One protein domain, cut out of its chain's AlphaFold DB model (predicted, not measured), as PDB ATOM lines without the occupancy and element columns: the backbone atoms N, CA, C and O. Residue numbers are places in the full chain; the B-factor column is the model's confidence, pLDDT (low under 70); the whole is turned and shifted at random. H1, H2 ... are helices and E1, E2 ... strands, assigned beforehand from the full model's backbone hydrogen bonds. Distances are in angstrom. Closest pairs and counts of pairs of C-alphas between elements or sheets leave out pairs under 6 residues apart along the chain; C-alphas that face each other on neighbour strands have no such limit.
ATOM      1  N   PHE A 149     112.785 201.468 154.276       87.50
ATOM      2  CA  PHE A 149     111.768 201.347 153.237       87.50
ATOM      3  C   PHE A 149     112.097 202.242 152.045       87.50
ATOM      4  O   PHE A 149     112.861 203.203 152.153       87.50
ATOM      5  N   TYR A 150     111.488 201.944 150.902       85.00
ATOM      6  CA  TYR A 150     111.401 202.875 149.782       85.00
ATOM      7  C   TYR A 150     109.939 203.160 149.447       85.00
ATOM      8  O   TYR A 150     109.039 202.382 149.772       85.00
ATOM      9  N   TYR A 151     109.702 204.307 148.815       84.06
ATOM     10  CA  TYR A 151     108.381 204.691 148.342       84.06
ATOM     11  C   TYR A 151     108.215 204.290 146.875       84.06
ATOM     12  O   TYR A 151     108.970 204.743 146.014       84.06
ATOM     13  N   ASP A 152     107.196 203.484 146.594       83.62
ATOM     14  CA  ASP A 152     106.746 203.158 145.247       83.62
ATOM     15  C   ASP A 152     105.256 203.481 145.111       83.62
ATOM     16  O   ASP A 152     104.393 202.824 145.689       83.62
ATOM     17  N   LYS A 153     104.948 204.491 144.291       84.56
ATOM     18  CA  LYS A 153     103.570 204.921 144.012       84.56
ATOM     19  C   LYS A 153     102.710 203.841 143.347       84.56
ATOM     20  O   LYS A 153     101.495 204.004 143.273       84.56
ATOM     21  N   HIS A 154     103.325 202.793 142.802       89.81
ATOM     22  CA  HIS A 154     102.641 201.672 142.164       89.81
ATOM     23  C   HIS A 154     102.429 200.485 143.116       89.81
ATOM     24  O   HIS A 154     101.659 199.583 142.784       89.81
ATOM     25  N   ALA A 155     103.066 200.481 144.290       90.50
ATOM     26  CA  ALA A 155     102.900 199.444 145.302       90.50
ATOM     27  C   ALA A 155     101.698 199.721 146.224       90.50
ATOM     28  O   ALA A 155     101.245 200.856 146.384       90.50
ATOM     29  N   THR A 156     101.151 198.674 146.850       88.62
ATOM     30  CA  THR A 156     100.085 198.787 147.861       88.62
ATOM     31  C   THR A 156     100.403 197.864 149.048       88.62
ATOM     32  O   THR A 156     100.270 196.649 148.898       88.62
ATOM     33  N   PRO A 157     100.811 198.401 150.218       89.38
ATOM     34  CA  PRO A 157     101.036 199.823 150.513       89.38
ATOM     35  C   PRO A 157     102.202 200.422 149.705       89.38
ATOM     36  O   PRO A 157     103.113 199.709 149.303       89.38
ATOM     37  N   ALA A 158     102.180 201.743 149.486       88.62
ATOM     38  CA  ALA A 158     103.228 202.449 148.732       88.62
ATOM     39  C   ALA A 158     104.591 202.469 149.451       88.62
ATOM     40  O   ALA A 158     105.626 202.705 148.834       88.62
ATOM     41  N   HIS A 159     104.589 202.232 150.764       88.81
ATOM     42  CA  HIS A 159     105.796 202.043 151.559       88.81
ATOM     43  C   HIS A 159     106.197 200.572 151.481       88.81
ATOM     44  O   HIS A 159     105.496 199.710 152.014       88.81
ATOM     45  N   VAL A 160     107.315 200.291 150.814       88.06
ATOM     46  CA  VAL A 160     107.848 198.936 150.673       88.06
ATOM     47  C   VAL A 160     109.043 198.782 151.603       88.06
ATOM     48  O   VAL A 160     110.117 199.330 151.352       88.06
ATOM     49  N   PHE A 161     108.833 198.051 152.696       88.44
ATOM     50  CA  PHE A 161     109.861 197.770 153.693       88.44
ATOM     51  C   PHE A 161     110.871 196.748 153.173       88.44
ATOM     52  O   PHE A 161     110.515 195.771 152.509       88.44
ATOM     53  N   VAL A 162     112.144 196.994 153.466       83.25
ATOM     54  CA  VAL A 162     113.270 196.149 153.083       83.25
ATOM     55  C   VAL A 162     113.642 195.280 154.288       83.25
ATOM     56  O   VAL A 162     114.100 195.814 155.297       83.25
ATOM     57  N   PRO A 163     113.485 193.946 154.201       77.56
ATOM     58  CA  PRO A 163     113.898 193.039 155.265       77.56
ATOM     59  C   PRO A 163     115.385 193.192 155.595       77.56
ATOM     60  O   PRO A 163     116.206 193.267 154.680       77.56
ATOM     61  N   ASN A 164     115.754 193.126 156.878       73.56
ATOM     62  CA  ASN A 164     117.143 193.306 157.335       73.56
ATOM     63  C   ASN A 164     118.138 192.372 156.629       73.56
ATOM     64  O   ASN A 164     119.271 192.758 156.361       73.56
ATOM     65  N   CYS A 165     117.713 191.153 156.278       65.75
ATOM     66  CA  CYS A 165     118.543 190.186 155.557       65.75
ATOM     67  C   CYS A 165     118.871 190.591 154.109       65.75
ATOM     68  O   CYS A 165     119.810 190.047 153.531       65.75
ATOM     69  N   LEU A 166     118.114 191.525 153.527       62.41
ATOM     70  CA  LEU A 166     118.312 192.050 152.175       62.41
ATOM     71  C   LEU A 166     119.037 193.401 152.167       62.41
ATOM     72  O   LEU A 166     119.369 193.913 151.098       62.41
ATOM     73  N   VAL A 167     119.312 193.983 153.339       66.12
ATOM     74  CA  VAL A 167     120.042 195.246 153.442       66.12
ATOM     75  C   VAL A 167     121.533 194.970 153.231       66.12
ATOM     76  O   VAL A 167     122.239 194.557 154.151       66.12
ATOM     77  N   SER A 168     122.049 195.245 152.026       64.88
ATOM     78  CA  SER A 168     123.493 195.461 151.865       64.88
ATOM     79  C   SER A 168     123.840 196.760 152.588       64.88
ATOM     80  O   SER A 168     123.654 197.857 152.062       64.88
ATOM     81  N   THR A 169     124.228 196.635 153.860       67.00
ATOM     82  CA  THR A 169     124.378 197.788 154.763       67.00
ATOM     83  C   THR A 169     125.505 198.730 154.369       67.00
ATOM     84  O   THR A 169     125.572 199.790 154.968       67.00
ATOM     85  N   LEU A 170     126.402 198.368 153.439       74.38
ATOM     86  CA  LEU A 170     127.616 199.118 153.099       74.38
ATOM     87  C   LEU A 170     128.144 198.745 151.692       74.38
ATOM     88  O   LEU A 170     128.035 197.581 151.310       74.38
ATOM     89  N   PRO A 171     128.806 199.664 150.961       83.88
ATOM     90  CA  PRO A 171     128.827 201.100 151.205       83.88
ATOM     91  C   PRO A 171     127.504 201.751 150.778       83.88
ATOM     92  O   PRO A 171     126.861 201.321 149.816       83.88
ATOM     93  N   PHE A 172     127.120 202.832 151.456       84.31
ATOM     94  CA  PHE A 172     125.960 203.644 151.083       84.31
ATOM     95  C   PHE A 172     126.247 205.136 151.211       84.31
ATOM     96  O   PHE A 172     127.137 205.567 151.946       84.31
ATOM     97  N   LEU A 173     125.475 205.938 150.482       85.75
ATOM     98  CA  LEU A 173     125.420 207.376 150.707       85.75
ATOM     99  C   LEU A 173     124.320 207.669 151.726       85.75
ATOM    100  O   LEU A 173     123.148 207.433 151.434       85.75
ATOM    101  N   LEU A 174     124.701 208.197 152.884       87.56
ATOM    102  CA  LEU A 174     123.796 208.738 153.886       87.56
ATOM    103  C   LEU A 174     123.555 210.220 153.599       87.56
ATOM    104  O   LEU A 174     124.484 211.033 153.628       87.56
ATOM    105  N   VAL A 175     122.305 210.574 153.321       88.50
ATOM    106  CA  VAL A 175     121.883 211.968 153.157       88.50
ATOM    107  C   VAL A 175     121.171 212.408 154.425       88.50
ATOM    108  O   VAL A 175     120.044 211.983 154.654       88.50
ATOM    109  N   ASN A 176     121.830 213.238 155.232       88.62
ATOM    110  CA  ASN A 176     121.286 213.754 156.481       88.62
ATOM    111  C   ASN A 176     120.594 215.096 156.254       88.62
ATOM    112  O   ASN A 176     121.284 216.081 155.978       88.62
ATOM    113  N   VAL A 177     119.265 215.144 156.352       88.50
ATOM    114  CA  VAL A 177     118.472 216.365 156.125       88.50
ATOM    115  C   VAL A 177     117.997 216.938 157.458       88.50
ATOM    116  O   VAL A 177     116.991 216.483 157.984       88.50
ATOM    117  N   GLY A 178     118.694 217.956 157.966       87.06
ATOM    118  CA  GLY A 178     118.309 218.743 159.141       87.06
ATOM    119  C   GLY A 178     118.090 220.221 158.792       87.06
ATOM    120  O   GLY A 178     117.496 220.540 157.757       87.06
ATOM    121  N   SER A 179     118.605 221.152 159.615       85.75
ATOM    122  CA  SER A 179     118.584 222.590 159.278       85.75
ATOM    123  C   SER A 179     119.276 222.868 157.932       85.75
ATOM    124  O   SER A 179     118.748 223.619 157.114       85.75
ATOM    125  N   GLY A 180     120.414 222.209 157.691       87.75
ATOM    126  CA  GLY A 180     121.043 222.048 156.375       87.75
ATOM    127  C   GLY A 180     121.064 220.574 155.960       87.75
ATOM    128  O   GLY A 180     120.432 219.737 156.597       87.75
ATOM    129  N   VAL A 181     121.818 220.236 154.915       88.31
ATOM    130  CA  VAL A 181     121.964 218.855 154.428       88.31
ATOM    131  C   VAL A 181     123.433 218.455 154.385       88.31
ATOM    132  O   VAL A 181     124.271 219.203 153.875       88.31
ATOM    133  N   SER A 182     123.754 217.259 154.875       88.75
ATOM    134  CA  SER A 182     125.085 216.653 154.749       88.75
ATOM    135  C   SER A 182     125.024 215.342 153.974       88.75
ATOM    136  O   SER A 182     124.137 214.524 154.190       88.75
ATOM    137  N   PHE A 183     125.996 215.141 153.086       89.38
ATOM    138  CA  PHE A 183     126.166 213.914 152.314       89.38
ATOM    139  C   PHE A 183     127.377 213.155 152.857       89.38
ATOM    140  O   PHE A 183     128.502 213.662 152.794       89.38
ATOM    141  N   LEU A 184     127.160 211.951 153.384       89.62
ATOM    142  CA  LEU A 184     128.204 211.099 153.949       89.62
ATOM    143  C   LEU A 184     128.306 209.805 153.137       89.62
ATOM    144  O   LEU A 184     127.331 209.075 153.005       89.62
ATOM    145  N   LYS A 185     129.487 209.508 152.595       89.50
ATOM    146  CA  LYS A 185     129.812 208.175 152.077       89.50
ATOM    147  C   LYS A 185     130.177 207.303 153.270       89.50
ATOM    148  O   LYS A 185     131.176 207.582 153.926       89.50
ATOM    149  N   VAL A 186     129.379 206.282 153.552       88.88
ATOM    150  CA  VAL A 186     129.614 205.334 154.644       88.88
ATOM    151  C   VAL A 186     130.194 204.057 154.051       88.88
ATOM    152  O   VAL A 186     129.543 203.395 153.244       88.88
ATOM    153  N   GLU A 187     131.430 203.732 154.425       87.31
ATOM    154  CA  GLU A 187     132.169 202.561 153.930       87.31
ATOM    155  C   GLU A 187     132.162 201.418 154.947       87.31
ATOM    156  O   GLU A 187     132.099 200.247 154.575       87.31
ATOM    157  N   SER A 188     132.173 201.745 156.241       85.88
ATOM    158  CA  SER A 188     132.020 200.787 157.334       85.88
ATOM    159  C   SER A 188     131.321 201.420 158.544       85.88
ATOM    160  O   SER A 188     131.156 202.640 158.573       85.88
ATOM    161  N   PRO A 189     130.933 200.646 159.582       80.94
ATOM    162  CA  PRO A 189     130.286 201.201 160.777       80.94
ATOM    163  C   PRO A 189     131.129 202.251 161.517       80.94
ATOM    164  O   PRO A 189     130.591 203.008 162.315       80.94
ATOM    165  N   MET A 190     132.443 202.278 161.271       84.38
ATOM    166  CA  MET A 190     133.391 203.221 161.873       84.38
ATOM    167  C   MET A 190     134.168 204.026 160.822       84.38
ATOM    168  O   MET A 190     135.156 204.675 161.151       84.38
ATOM    169  N   SER A 191     133.789 203.936 159.545       89.31
ATOM    170  CA  SER A 191     134.499 204.599 158.453       89.31
ATOM    171  C   SER A 191     133.504 205.276 157.529       89.31
ATOM    172  O   SER A 191     132.697 204.630 156.856       89.31
ATOM    173  N   TYR A 192     133.566 206.600 157.518       91.94
ATOM    174  CA  TYR A 192     132.754 207.438 156.659       91.94
ATOM    175  C   TYR A 192     133.535 208.682 156.242       91.94
ATOM    176  O   TYR A 192     134.473 209.118 156.910       91.94
ATOM    177  N   GLN A 193     133.107 209.281 155.138       91.94
ATOM    178  CA  GLN A 193     133.631 210.544 154.647       91.94
ATOM    179  C   GLN A 193     132.477 211.483 154.317       91.94
ATOM    180  O   GLN A 193     131.552 211.119 153.589       91.94
ATOM    181  N   ARG A 194     132.552 212.734 154.780       90.38
ATOM    182  CA  ARG A 194     131.654 213.783 154.297       90.38
ATOM    183  C   ARG A 194     132.048 214.174 152.877       90.38
ATOM    184  O   ARG A 194     133.064 214.831 152.671       90.38
ATOM    185  N   VAL A 195     131.227 213.784 151.910       89.62
ATOM    186  CA  VAL A 195     131.460 214.040 150.479       89.62
ATOM    187  C   VAL A 195     130.833 215.348 150.001       89.62
ATOM    188  O   VAL A 195     131.111 215.802 148.896       89.62
ATOM    189  N   GLY A 196     130.005 215.986 150.831       89.44
ATOM    190  CA  GLY A 196     129.462 217.308 150.547       89.44
ATOM    191  C   GLY A 196     128.321 217.702 151.476       89.44
ATOM    192  O   GLY A 196     128.069 217.070 152.502       89.44
ATOM    193  N   GLY A 197     127.617 218.760 151.094       88.62
ATOM    194  CA  GLY A 197     126.378 219.188 151.729       88.62
ATOM    195  C   GLY A 197     125.821 220.444 151.074       88.62
ATOM    196  O   GLY A 197     126.447 221.012 150.180       88.62
ATOM    197  N   THR A 198     124.660 220.885 151.537       89.56
ATOM    198  CA  THR A 198     124.053 222.159 151.144       89.56
ATOM    199  C   THR A 198     123.476 222.856 152.372       89.56
ATOM    200  O   THR A 198     123.003 222.203 153.299       89.56
ATOM    201  N   SER A 199     123.522 224.187 152.402       90.44
ATOM    202  CA  SER A 199     122.810 224.981 153.414       90.44
ATOM    203  C   SER A 199     121.299 225.024 153.165       90.44
ATOM    204  O   SER A 199     120.556 225.484 154.025       90.44
ATOM    205  N   ILE A 200     120.856 224.538 152.002       90.94
ATOM    206  CA  ILE A 200     119.461 224.458 151.583       90.94
ATOM    207  C   ILE A 200     118.861 223.168 152.147       90.94
ATOM    208  O   ILE A 200     118.893 222.121 151.502       90.94
ATOM    209  N   GLY A 201     118.382 223.240 153.386       89.50
ATOM    210  CA  GLY A 201     117.754 222.125 154.097       89.50
ATOM    211  C   GLY A 201     116.372 222.491 154.617       89.50
ATOM    212  O   GLY A 201     115.735 223.442 154.153       89.50
ATOM    213  N   GLY A 202     115.908 221.769 155.632       89.25
ATOM    214  CA  GLY A 202     114.623 222.088 156.235       89.25
ATOM    215  C   GLY A 202     114.637 223.443 156.956       89.25
ATOM    216  O   GLY A 202     113.597 224.080 157.069       89.25
ATOM    217  N   GLY A 203     115.800 223.936 157.407       90.19
ATOM    218  CA  GLY A 203     115.905 225.256 158.041       90.19
ATOM    219  C   GLY A 203     115.586 226.376 157.050       90.19
ATOM    220  O   GLY A 203     114.996 227.391 157.414       90.19
ATOM    221  N   THR A 204     115.904 226.156 155.773       93.44
ATOM    222  CA  THR A 204     115.511 227.036 154.669       93.44
ATOM    223  C   THR A 204     114.009 226.965 154.406       93.44
ATOM    224  O   THR A 204     113.393 228.014 154.240       93.44
ATOM    225  N   PHE A 205     113.411 225.763 154.422       94.19
ATOM    226  CA  PHE A 205     111.952 225.599 154.324       94.19
ATOM    227  C   PHE A 205     111.250 226.367 155.439       94.19
ATOM    228  O   PHE A 205     110.383 227.196 155.175       94.19
ATOM    229  N   TRP A 206     111.689 226.143 156.677       93.19
ATOM    230  CA  TRP A 206     111.112 226.762 157.855       93.19
ATOM    231  C   TRP A 206     111.261 228.282 157.838       93.19
ATOM    232  O   TRP A 206     110.275 229.001 157.984       93.19
ATOM    233  N   GLY A 207     112.470 228.788 157.583       93.88
ATOM    234  CA  GLY A 207     112.743 230.223 157.545       93.88
ATOM    235  C   GLY A 207     111.969 230.948 156.444       93.88
ATOM    236  O   GLY A 207     111.290 231.937 156.720       93.88
ATOM    237  N   LEU A 208     112.018 230.452 155.202       96.62
ATOM    238  CA  LEU A 208     111.306 231.084 154.088       96.62
ATOM    239  C   LEU A 208     109.789 230.915 154.211       96.62
ATOM    240  O   LEU A 208     109.063 231.871 153.966       96.62
ATOM    241  N   GLY A 209     109.297 229.754 154.646       96.06
ATOM    242  CA  GLY A 209     107.872 229.537 154.894       96.06
ATOM    243  C   GLY A 209     107.324 230.436 156.012       96.06
ATOM    244  O   GLY A 209     106.239 231.006 155.878       96.06
ATOM    245  N   THR A 210     108.109 230.661 157.069       94.75
ATOM    246  CA  THR A 210     107.800 231.639 158.128       94.75
ATOM    247  C   THR A 210     107.712 233.053 157.552       94.75
ATOM    248  O   THR A 210     106.745 233.762 157.821       94.75
ATOM    249  N   LEU A 211     108.672 233.465 156.718       96.88
ATOM    250  CA  LEU A 211     108.650 234.787 156.079       96.88
ATOM    251  C   LEU A 211     107.446 234.955 155.141       96.88
ATOM    252  O   LEU A 211     106.744 235.960 155.230       96.88
ATOM    253  N   LEU A 212     107.167 233.961 154.292       95.06
ATOM    254  CA  LEU A 212     106.045 233.972 153.346       95.06
ATOM    255  C   LEU A 212     104.681 234.029 154.044       95.06
ATOM    256  O   LEU A 212     103.737 234.608 153.512       95.06
ATOM    257  N   SER A 213     104.570 233.436 155.232       94.50
ATOM    258  CA  SER A 213     103.325 233.396 156.000       94.50
ATOM    259  C   SER A 213     103.186 234.495 157.060       94.50
ATOM    260  O   SER A 213     102.141 234.604 157.710       94.50
ATOM    261  N   GLY A 214     104.225 235.313 157.255       94.44
ATOM    262  CA  GLY A 214     104.270 236.320 158.314       94.44
ATOM    263  C   GLY A 214     104.363 235.730 159.728       94.44
ATOM    264  O   GLY A 214     103.856 236.338 160.666       94.44
ATOM    265  N   GLY A 215     104.966 234.547 159.877       93.06
ATOM    266  CA  GLY A 215     105.249 233.909 161.168       93.06
ATOM    267  C   GLY A 215     104.033 233.363 161.914       93.06
ATOM    268  O   GLY A 215     104.066 233.256 163.135       93.06
ATOM    269  N   LYS A 216     102.953 233.055 161.192       93.50
ATOM    270  CA  LYS A 216     101.666 232.649 161.780       93.50
ATOM    271  C   LYS A 216     101.495 231.145 161.967       93.50
ATOM    272  O   LYS A 216     100.595 230.754 162.699       93.50
ATOM    273  N   PHE A 217     102.308 230.339 161.294       94.12
ATOM    274  CA  PHE A 217     102.155 228.888 161.249       94.12
ATOM    275  C   PHE A 217     103.411 228.201 161.752       94.12
ATOM    276  O   PHE A 217     104.517 228.705 161.557       94.12
ATOM    277  N   THR A 218     103.211 227.053 162.382       90.88
ATOM    278  CA  THR A 218     104.223 226.079 162.791       90.88
ATOM    279  C   THR A 218     104.778 225.312 161.589       90.88
ATOM    280  O   THR A 218     104.254 225.388 160.476       90.88
ATOM    281  N   PHE A 219     105.870 224.573 161.800       88.44
ATOM    282  CA  PHE A 219     106.516 223.800 160.739       88.44
ATOM    283  C   PHE A 219     105.573 222.742 160.157       88.44
ATOM    284  O   PHE A 219     105.458 222.631 158.936       88.44
ATOM    285  N   ASP A 220     104.859 222.031 161.031       90.12
ATOM    286  CA  ASP A 220     103.904 220.993 160.647       90.12
ATOM    287  C   ASP A 220     102.713 221.588 159.878       90.12
ATOM    288  O   ASP A 220     102.347 221.075 158.824       90.12
ATOM    289  N   GLU A 221     102.180 222.739 160.307       95.06
ATOM    290  CA  GLU A 221     101.107 223.435 159.578       95.06
ATOM    291  C   GLU A 221     101.556 223.887 158.179       95.06
ATOM    292  O   GLU A 221     100.793 223.797 157.216       95.06
ATOM    293  N   LEU A 222     102.806 224.345 158.022       95.56
ATOM    294  CA  LEU A 222     103.352 224.653 156.696       95.56
ATOM    295  C   LEU A 222     103.483 223.394 155.829       95.56
ATOM    296  O   LEU A 222     103.226 223.464 154.627       95.56
ATOM    297  N   LEU A 223     103.865 222.248 156.401       94.31
ATOM    298  CA  LEU A 223     103.901 220.980 155.667       94.31
ATOM    299  C   LEU A 223     102.502 220.518 155.242       94.31
ATOM    300  O   LEU A 223     102.346 220.072 154.110       94.31
ATOM    301  N   GLU A 224     101.480 220.678 156.083       95.69
ATOM    302  CA  GLU A 224     100.083 220.377 155.731       95.69
ATOM    303  C   GLU A 224      99.567 221.287 154.601       95.69
ATOM    304  O   GLU A 224      98.913 220.836 153.652       95.69
ATOM    305  N   MET A 225      99.917 222.577 154.643       96.31
ATOM    306  CA  MET A 225      99.639 223.503 153.541       96.31
ATOM    307  C   MET A 225     100.376 223.111 152.262       96.31
ATOM    308  O   MET A 225      99.815 223.213 151.171       96.31
ATOM    309  N   ALA A 226     101.625 222.655 152.382       96.25
ATOM    310  CA  ALA A 226     102.365 222.121 151.253       96.25
ATOM    311  C   ALA A 226     101.688 220.860 150.718       96.25
ATOM    312  O   ALA A 226     101.634 220.683 149.517       96.25
ATOM    313  N   ASP A 227     101.164 219.961 151.543       95.00
ATOM    314  CA  ASP A 227     100.555 218.729 151.034       95.00
ATOM    315  C   ASP A 227      99.382 219.026 150.083       95.00
ATOM    316  O   ASP A 227      99.355 218.534 148.951       95.00
ATOM    317  N   SER A 228      98.515 219.956 150.494       95.50
ATOM    318  CA  SER A 228      97.318 220.389 149.762       95.50
ATOM    319  C   SER A 228      97.548 221.440 148.662       95.50
ATOM    320  O   SER A 228      96.645 221.681 147.858       95.50
ATOM    321  N   GLY A 229      98.727 222.065 148.605       97.12
ATOM    322  CA  GLY A 229      99.044 223.128 147.648       97.12
ATOM    323  C   GLY A 229      99.326 222.649 146.219       97.12
ATOM    324  O   GLY A 229      99.767 221.519 145.983       97.12
ATOM    325  N   ASP A 230      99.152 223.550 145.252       97.38
ATOM    326  CA  ASP A 230      99.445 223.328 143.837       97.38
ATOM    327  C   ASP A 230     100.567 224.249 143.342       97.38
ATOM    328  O   ASP A 230     100.378 225.422 143.015       97.38
ATOM    329  N   HIS A 231     101.770 223.688 143.234       97.19
ATOM    330  CA  HIS A 231     102.955 224.435 142.816       97.19
ATOM    331  C   HIS A 231     102.858 225.011 141.393       97.19
ATOM    332  O   HIS A 231     103.582 225.952 141.066       97.19
ATOM    333  N   ARG A 232     101.959 224.495 140.539       96.69
ATOM    334  CA  ARG A 232     101.818 224.912 139.132       96.69
ATOM    335  C   ARG A 232     101.327 226.355 138.982       96.69
ATOM    336  O   ARG A 232     101.454 226.923 137.905       96.69
ATOM    337  N   HIS A 233     100.792 226.962 140.043       96.31
ATOM    338  CA  HIS A 233     100.432 228.384 140.066       96.31
ATOM    339  C   HIS A 233     101.608 229.312 140.420       96.31
ATOM    340  O   HIS A 233     101.469 230.536 140.365       96.31
ATOM    341  N   VAL A 234     102.756 228.751 140.807       97.81
ATOM    342  CA  VAL A 234     103.926 229.479 141.326       97.81
ATOM    343  C   VAL A 234     105.174 229.193 140.487       97.81
ATOM    344  O   VAL A 234     105.910 230.117 140.130       97.81
ATOM    345  N   ASP A 235     105.394 227.928 140.140       97.88
ATOM    346  CA  ASP A 235     106.523 227.466 139.339       97.88
ATOM    347  C   ASP A 235     106.271 227.617 137.846       97.88
ATOM    348  O   ASP A 235     105.170 227.380 137.362       97.88
ATOM    349  N   VAL A 272      98.178 231.817 146.397       96.44
ATOM    350  CA  VAL A 272      97.752 231.104 147.599       96.44
ATOM    351  C   VAL A 272      99.001 230.688 148.375       96.44
ATOM    352  O   VAL A 272      99.978 230.225 147.787       96.44
ATOM    353  N   LEU A 273      98.982 230.855 149.701       96.75
ATOM    354  CA  LEU A 273     100.123 230.502 150.550       96.75
ATOM    355  C   LEU A 273     100.511 229.024 150.394       96.75
ATOM    356  O   LEU A 273     101.688 228.738 150.208       96.75
ATOM    357  N   GLY A 274      99.537 228.108 150.390       97.62
ATOM    358  CA  GLY A 274      99.784 226.675 150.192       97.62
ATOM    359  C   GLY A 274     100.536 226.359 148.897       97.62
ATOM    360  O   GLY A 274     101.495 225.593 148.925       97.62
ATOM    361  N   ASP A 275     100.201 227.022 147.788       98.19
ATOM    362  CA  ASP A 275     100.892 226.846 146.501       98.19
ATOM    363  C   ASP A 275     102.355 227.308 146.579       98.19
ATOM    364  O   ASP A 275     103.260 226.638 146.075       98.19
ATOM    365  N   MET A 276     102.607 228.439 147.251       97.88
ATOM    366  CA  MET A 276     103.965 228.952 147.462       97.88
ATOM    367  C   MET A 276     104.776 228.029 148.369       97.88
ATOM    368  O   MET A 276     105.947 227.771 148.095       97.88
ATOM    369  N   VAL A 277     104.164 227.495 149.426       97.50
ATOM    370  CA  VAL A 277     104.827 226.567 150.347       97.50
ATOM    371  C   VAL A 277     105.069 225.205 149.675       97.50
ATOM    372  O   VAL A 277     106.139 224.628 149.864       97.50
ATOM    373  N   LYS A 278     104.165 224.727 148.802       97.50
ATOM    374  CA  LYS A 278     104.393 223.548 147.939       97.50
ATOM    375  C   LYS A 278     105.599 223.750 147.028       97.50
ATOM    376  O   LYS A 278     106.498 222.910 147.007       97.50
ATOM    377  N   SER A 279     105.616 224.855 146.281       97.38
ATOM    378  CA  SER A 279     106.722 225.207 145.387       97.38
ATOM    379  C   SER A 279     108.040 225.312 146.159       97.38
ATOM    380  O   SER A 279     109.051 224.738 145.738       97.38
ATOM    381  N   LEU A 280     108.030 225.942 147.341       96.62
ATOM    382  CA  LEU A 280     109.185 225.997 148.233       96.62
ATOM    383  C   LEU A 280     109.665 224.591 148.601       96.62
ATOM    384  O   LEU A 280     110.829 224.280 148.378       96.62
ATOM    385  N   LEU A 281     108.782 223.722 149.099       95.38
ATOM    386  CA  LEU A 281     109.141 222.353 149.473       95.38
ATOM    387  C   LEU A 281     109.783 221.594 148.300       95.38
ATOM    388  O   LEU A 281     110.863 221.023 148.450       95.38
ATOM    389  N   ILE A 282     109.173 221.642 147.113       93.44
ATOM    390  CA  ILE A 282     109.693 220.973 145.910       93.44
ATOM    391  C   ILE A 282     111.065 221.534 145.511       93.44
ATOM    392  O   ILE A 282     111.981 220.772 145.183       93.44
ATOM    393  N   THR A 283     111.230 222.855 145.575       93.12
ATOM    394  CA  THR A 283     112.483 223.555 145.250       93.12
ATOM    395  C   THR A 283     113.631 223.127 146.154       93.12
ATOM    396  O   THR A 283     114.770 223.067 145.701       93.12
ATOM    397  N   LEU A 284     113.347 222.802 147.415       90.12
ATOM    398  CA  LEU A 284     114.356 222.369 148.381       90.12
ATOM    399  C   LEU A 284     114.654 220.868 148.261       90.12
ATOM    400  O   LEU A 284     115.809 220.462 148.366       90.12
ATOM    401  N   VAL A 285     113.639 220.042 147.989       85.31
ATOM    402  CA  VAL A 285     113.792 218.579 147.892       85.31
ATOM    403  C   VAL A 285     114.476 218.160 146.589       85.31
ATOM    404  O   VAL A 285     115.369 217.310 146.606       85.31
ATOM    405  N   ASN A 286     114.115 218.760 145.451       82.00
ATOM    406  CA  ASN A 286     114.644 218.356 144.145       82.00
ATOM    407  C   ASN A 286     116.189 218.389 144.083       82.00
ATOM    408  O   ASN A 286     116.781 217.380 143.685       82.00
ATOM    409  N   PRO A 287     116.878 219.466 144.516       74.56
ATOM    410  CA  PRO A 287     118.338 219.530 144.569       74.56
ATOM    411  C   PRO A 287     118.992 218.548 145.530       74.56
ATOM    412  O   PRO A 287     120.173 218.288 145.365       74.56
ATOM    413  N   VAL A 288     118.284 217.994 146.515       72.81
ATOM    414  CA  VAL A 288     118.825 216.922 147.370       72.81
ATOM    415  C   VAL A 288     118.807 215.587 146.619       72.81
ATOM    416  O   VAL A 288     119.729 214.783 146.745       72.81
ATOM    417  N   LEU A 289     117.809 215.381 145.755       69.00
ATOM    418  CA  LEU A 289     117.674 214.184 144.921       69.00
ATOM    419  C   LEU A 289     118.599 214.192 143.689       69.00
ATOM    420  O   LEU A 289     118.933 213.131 143.157       69.00
ATOM    421  N   TYR A 290     119.034 215.362 143.212       63.56
ATOM    422  CA  TYR A 290     119.913 215.464 142.037       63.56
ATOM    423  C   TYR A 290     121.338 214.928 142.267       63.56
ATOM    424  O   TYR A 290     121.777 214.136 141.438       63.56
ATOM    425  N   PRO A 291     122.070 215.262 143.350       54.62
ATOM    426  CA  PRO A 291     123.363 214.671 143.683       54.62
ATOM    427  C   PRO A 291     123.286 213.155 143.827       54.62
ATOM    428  O   PRO A 291     124.192 212.468 143.368       54.62
ATOM    429  N   VAL A 292     122.181 212.628 144.371       54.12
ATOM    430  CA  VAL A 292     121.910 211.181 144.424       54.12
ATOM    431  C   VAL A 292     121.901 210.591 143.006       54.12
ATOM    432  O   VAL A 292     122.585 209.605 142.749       54.12
ATOM    433  N   LYS A 293     121.235 211.249 142.044       49.16
ATOM    434  CA  LYS A 293     121.188 210.838 140.623       49.16
ATOM    435  C   LYS A 293     122.440 211.175 139.794       49.16
ATOM    436  O   LYS A 293     122.668 210.565 138.752       49.16
ATOM    437  N   PHE A 294     123.225 212.182 140.175       42.44
ATOM    438  CA  PHE A 294     124.407 212.618 139.421       42.44
ATOM    439  C   PHE A 294     125.654 211.850 139.866       42.44
ATOM    440  O   PHE A 294     126.431 211.396 139.022       42.44
ATOM    441  N   ASN A 295     125.795 211.596 141.172       45.09
ATOM    442  CA  ASN A 295     126.797 210.662 141.681       45.09
ATOM    443  C   ASN A 295     126.494 209.227 141.239       45.09
ATOM    444  O   ASN A 295     127.439 208.500 140.967       45.09
ATOM    445  N   SER A 296     125.233 208.828 141.032       41.78
ATOM    446  CA  SER A 296     124.934 207.506 140.456       41.78
ATOM    447  C   SER A 296     125.420 207.331 139.010       41.78
ATOM    448  O   SER A 296     125.680 206.210 138.585       41.78
ATOM    449  N   LYS A 297     125.574 208.424 138.244       40.22
ATOM    450  CA  LYS A 297     126.045 208.383 136.846       40.22
ATOM    451  C   LYS A 297     127.552 208.587 136.679       40.22
ATOM    452  O   LYS A 297     128.107 208.081 135.711       40.22
ATOM    453  N   ARG A 298     128.222 209.317 137.579       39.06
ATOM    454  CA  ARG A 298     129.698 209.446 137.575       39.06
ATOM    455  C   ARG A 298     130.410 208.417 138.452       39.06
ATOM    456  O   ARG A 298     131.600 208.205 138.262       39.06
ATOM    457  N   VAL A 299     129.691 207.772 139.368       43.38
ATOM    458  CA  VAL A 299     130.220 206.781 140.311       43.38
ATOM    459  C   VAL A 299     129.457 205.467 140.158       43.38
ATOM    460  O   VAL A 299     128.993 204.869 141.126       43.38
ATOM    461  N   SER A 300     129.292 205.010 138.915       39.78
ATOM    462  CA  SER A 300     128.521 203.801 138.601       39.78
ATOM    463  C   SER A 300     129.156 202.495 139.107       39.78
ATOM    464  O   SER A 300     128.625 201.436 138.797       39.78
ATOM    465  N   ASN A 301     130.253 202.554 139.877       45.25
ATOM    466  CA  ASN A 301     130.925 201.384 140.447       45.25
ATOM    467  C   ASN A 301     131.147 201.419 141.979       45.25
ATOM    468  O   ASN A 301     131.537 200.380 142.504       45.25
ATOM    469  N   ASP A 302     130.877 202.514 142.719       49.72
ATOM    470  CA  ASP A 302     131.283 202.586 144.151       49.72
ATOM    471  C   ASP A 302     130.136 202.530 145.178       49.72
ATOM    472  O   ASP A 302     130.405 202.461 146.378       49.72
ATOM    473  N   PHE A 303     128.865 202.565 144.763       49.22
ATOM    474  CA  PHE A 303     127.723 202.568 145.689       49.22
ATOM    475  C   PHE A 303     126.703 201.492 145.320       49.22
ATOM    476  O   PHE A 303     126.210 201.469 144.195       49.22
ATOM    477  N   GLN A 304     126.365 200.623 146.277       50.28
ATOM    478  CA  GLN A 304     125.337 199.592 146.088       50.28
ATOM    479  C   GLN A 304     123.925 200.100 146.423       50.28
ATOM    480  O   GLN A 304     122.960 199.611 145.843       50.28
ATOM    481  N   SER A 305     123.810 201.106 147.305       59.28
ATOM    482  CA  SER A 305     122.535 201.646 147.803       59.28
ATOM    483  C   SER A 305     122.640 203.129 148.200       59.28
ATOM    484  O   SER A 305     123.719 203.626 148.537       59.28
ATOM    485  N   TYR A 306     121.502 203.832 148.221       62.12
ATOM    486  CA  TYR A 306     121.360 205.194 148.751       62.12
ATOM    487  C   TYR A 306     120.385 205.179 149.926       62.12
ATOM    488  O   TYR A 306     119.293 204.631 149.797       62.12
ATOM    489  N   ILE A 307     120.759 205.800 151.044       64.81
ATOM    490  CA  ILE A 307     119.903 205.913 152.228       64.81
ATOM    491  C   ILE A 307     119.701 207.397 152.512       64.81
ATOM    492  O   ILE A 307     120.634 208.128 152.853       64.81
ATOM    493  N   ILE A 308     118.467 207.861 152.337       63.50
ATOM    494  CA  ILE A 308     118.083 209.223 152.701       63.50
ATOM    495  C   ILE A 308     117.507 209.153 154.104       63.50
ATOM    496  O   ILE A 308     116.475 208.523 154.319       63.50
ATOM    497  N   MET A 309     118.189 209.790 155.049       63.91
ATOM    498  CA  MET A 309     117.749 209.856 156.430       63.91
ATOM    499  C   MET A 309     117.273 211.269 156.730       63.91
ATOM    500  O   MET A 309     118.033 212.240 156.736       63.91
ATOM    501  N   PHE A 310     115.979 211.377 156.992       59.03
ATOM    502  CA  PHE A 310     115.397 212.597 157.515       59.03
ATOM    503  C   PHE A 310     115.613 212.602 159.027       59.03
ATOM    504  O   PHE A 310     114.776 212.120 159.787       59.03
ATOM    505  N   THR A 311     116.751 213.128 159.477       52.09
ATOM    506  CA  THR A 311     116.863 213.577 160.865       52.09
ATOM    507  C   THR A 311     116.047 214.845 160.967       52.09
ATOM    508  O   THR A 311     116.530 215.933 160.661       52.09
ATOM    509  N   VAL A 312     114.766 214.706 161.292       41.03
ATOM    510  CA  VAL A 312     113.930 215.870 161.553       41.03
ATOM    511  C   VAL A 312     114.577 216.602 162.733       41.03
ATOM    512  O   VAL A 312     114.471 216.179 163.880       41.03
ATOM    513  N   ASP A 313     115.331 217.648 162.401       39.62
ATOM    514  CA  ASP A 313     116.055 218.564 163.290       39.62
ATOM    515  C   ASP A 313     115.327 219.905 163.400       39.62
ATOM    516  O   ASP A 313     115.942 220.936 163.700       39.62
ATOM    517  N   ILE A 314     114.026 219.912 163.099       34.31
ATOM    518  CA  ILE A 314     113.196 221.109 162.973       34.31
ATOM    519  C   ILE A 314     111.862 220.914 163.667       34.31
ATOM    520  O   ILE A 314     111.212 219.876 163.407       34.31
TER     521      ILE A 314
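AT A GLANCE: This is residues 149 to 235 and 272 to 314 of the 314 residues of an uncharacterized protein of Schistosoma rodhaini (UniProt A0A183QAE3). A twisted sheet of four strands, E5 E4 E3 E6, has the later part of the long helix H3 over one face, running along the strands. The earlier part of H3 reaches beyond the sheet, where H1 and H2 pack on it, while a small hairpin of E1 and E2 lies apart from these elements. The printed part has 130 residues with three named helices and six named strands, in the order E1 E2 E3 E4 E5 H1 H2 H3 E6; the class and the larger sheet are both mixed. It is only just compact, close to loose, with a radius of gyration of the C-alphas of 16.7 A and spans of 45 by 35 by 25 A.

HOW THE PARTS SIT: E3, residues 172 to 177, E4, residues 181 to 188, and E5, residues 191 to 198, form a meander, each strand the antiparallel neighbour of the one before; N 174 and O 184 are 2.8 A apart, N 183 and O 196 2.9 A. E6, residues 305 to 309, is parallel to E3, with N 307 and O 173 at 2.9 A. H3, residues 273 to 298, is on this sheet in two layers, a helix on one face, at a height of 12.1 A. H3 touches H1, residues 202 to 213, with residues 273 to 284 alone, at a shallow tilt of 23 degrees, opposite ways; the closest C-alphas, of Gly 209 and Val 277, are 6.2 A apart. H3 touches H2, residues 219 to 228, with residues 273 to 281 alone, about perpendicular at 89 degrees; the closest C-alphas, of Ala 226 and Lys 278, are 4.1 A apart. E1, residues 149 to 151, and E2, residues 159 to 161, are an antiparallel hairpin, with N 150 and O 160 at 3.0 A. Every O i to N i+4 pair is within hydrogen-bond range in H1 and H2, and 17 of 22 in H3.

IN THESE COORDINATES: H3 is 38.6 A long, with a kink of 25 degrees near residue 287; E5 is 21.7 A, E4 20.9 A and H1 16.0 A. E1 begins at C-alpha 149 (111.768, 201.347, 153.237), and E6 ends at C-alpha 309 (117.749, 209.856, 156.430).

THE WHOLE: The farthest C-alphas, of Cys 165 and Gly 214, are 48.4 A apart. Residues 236 to 271 are not printed, and C-alphas 235 and 272 are 12.6 A apart across this cut. Of the links printed whole, none is long. Confidence is under 70 at residues 165 to 169 and 289 to 314.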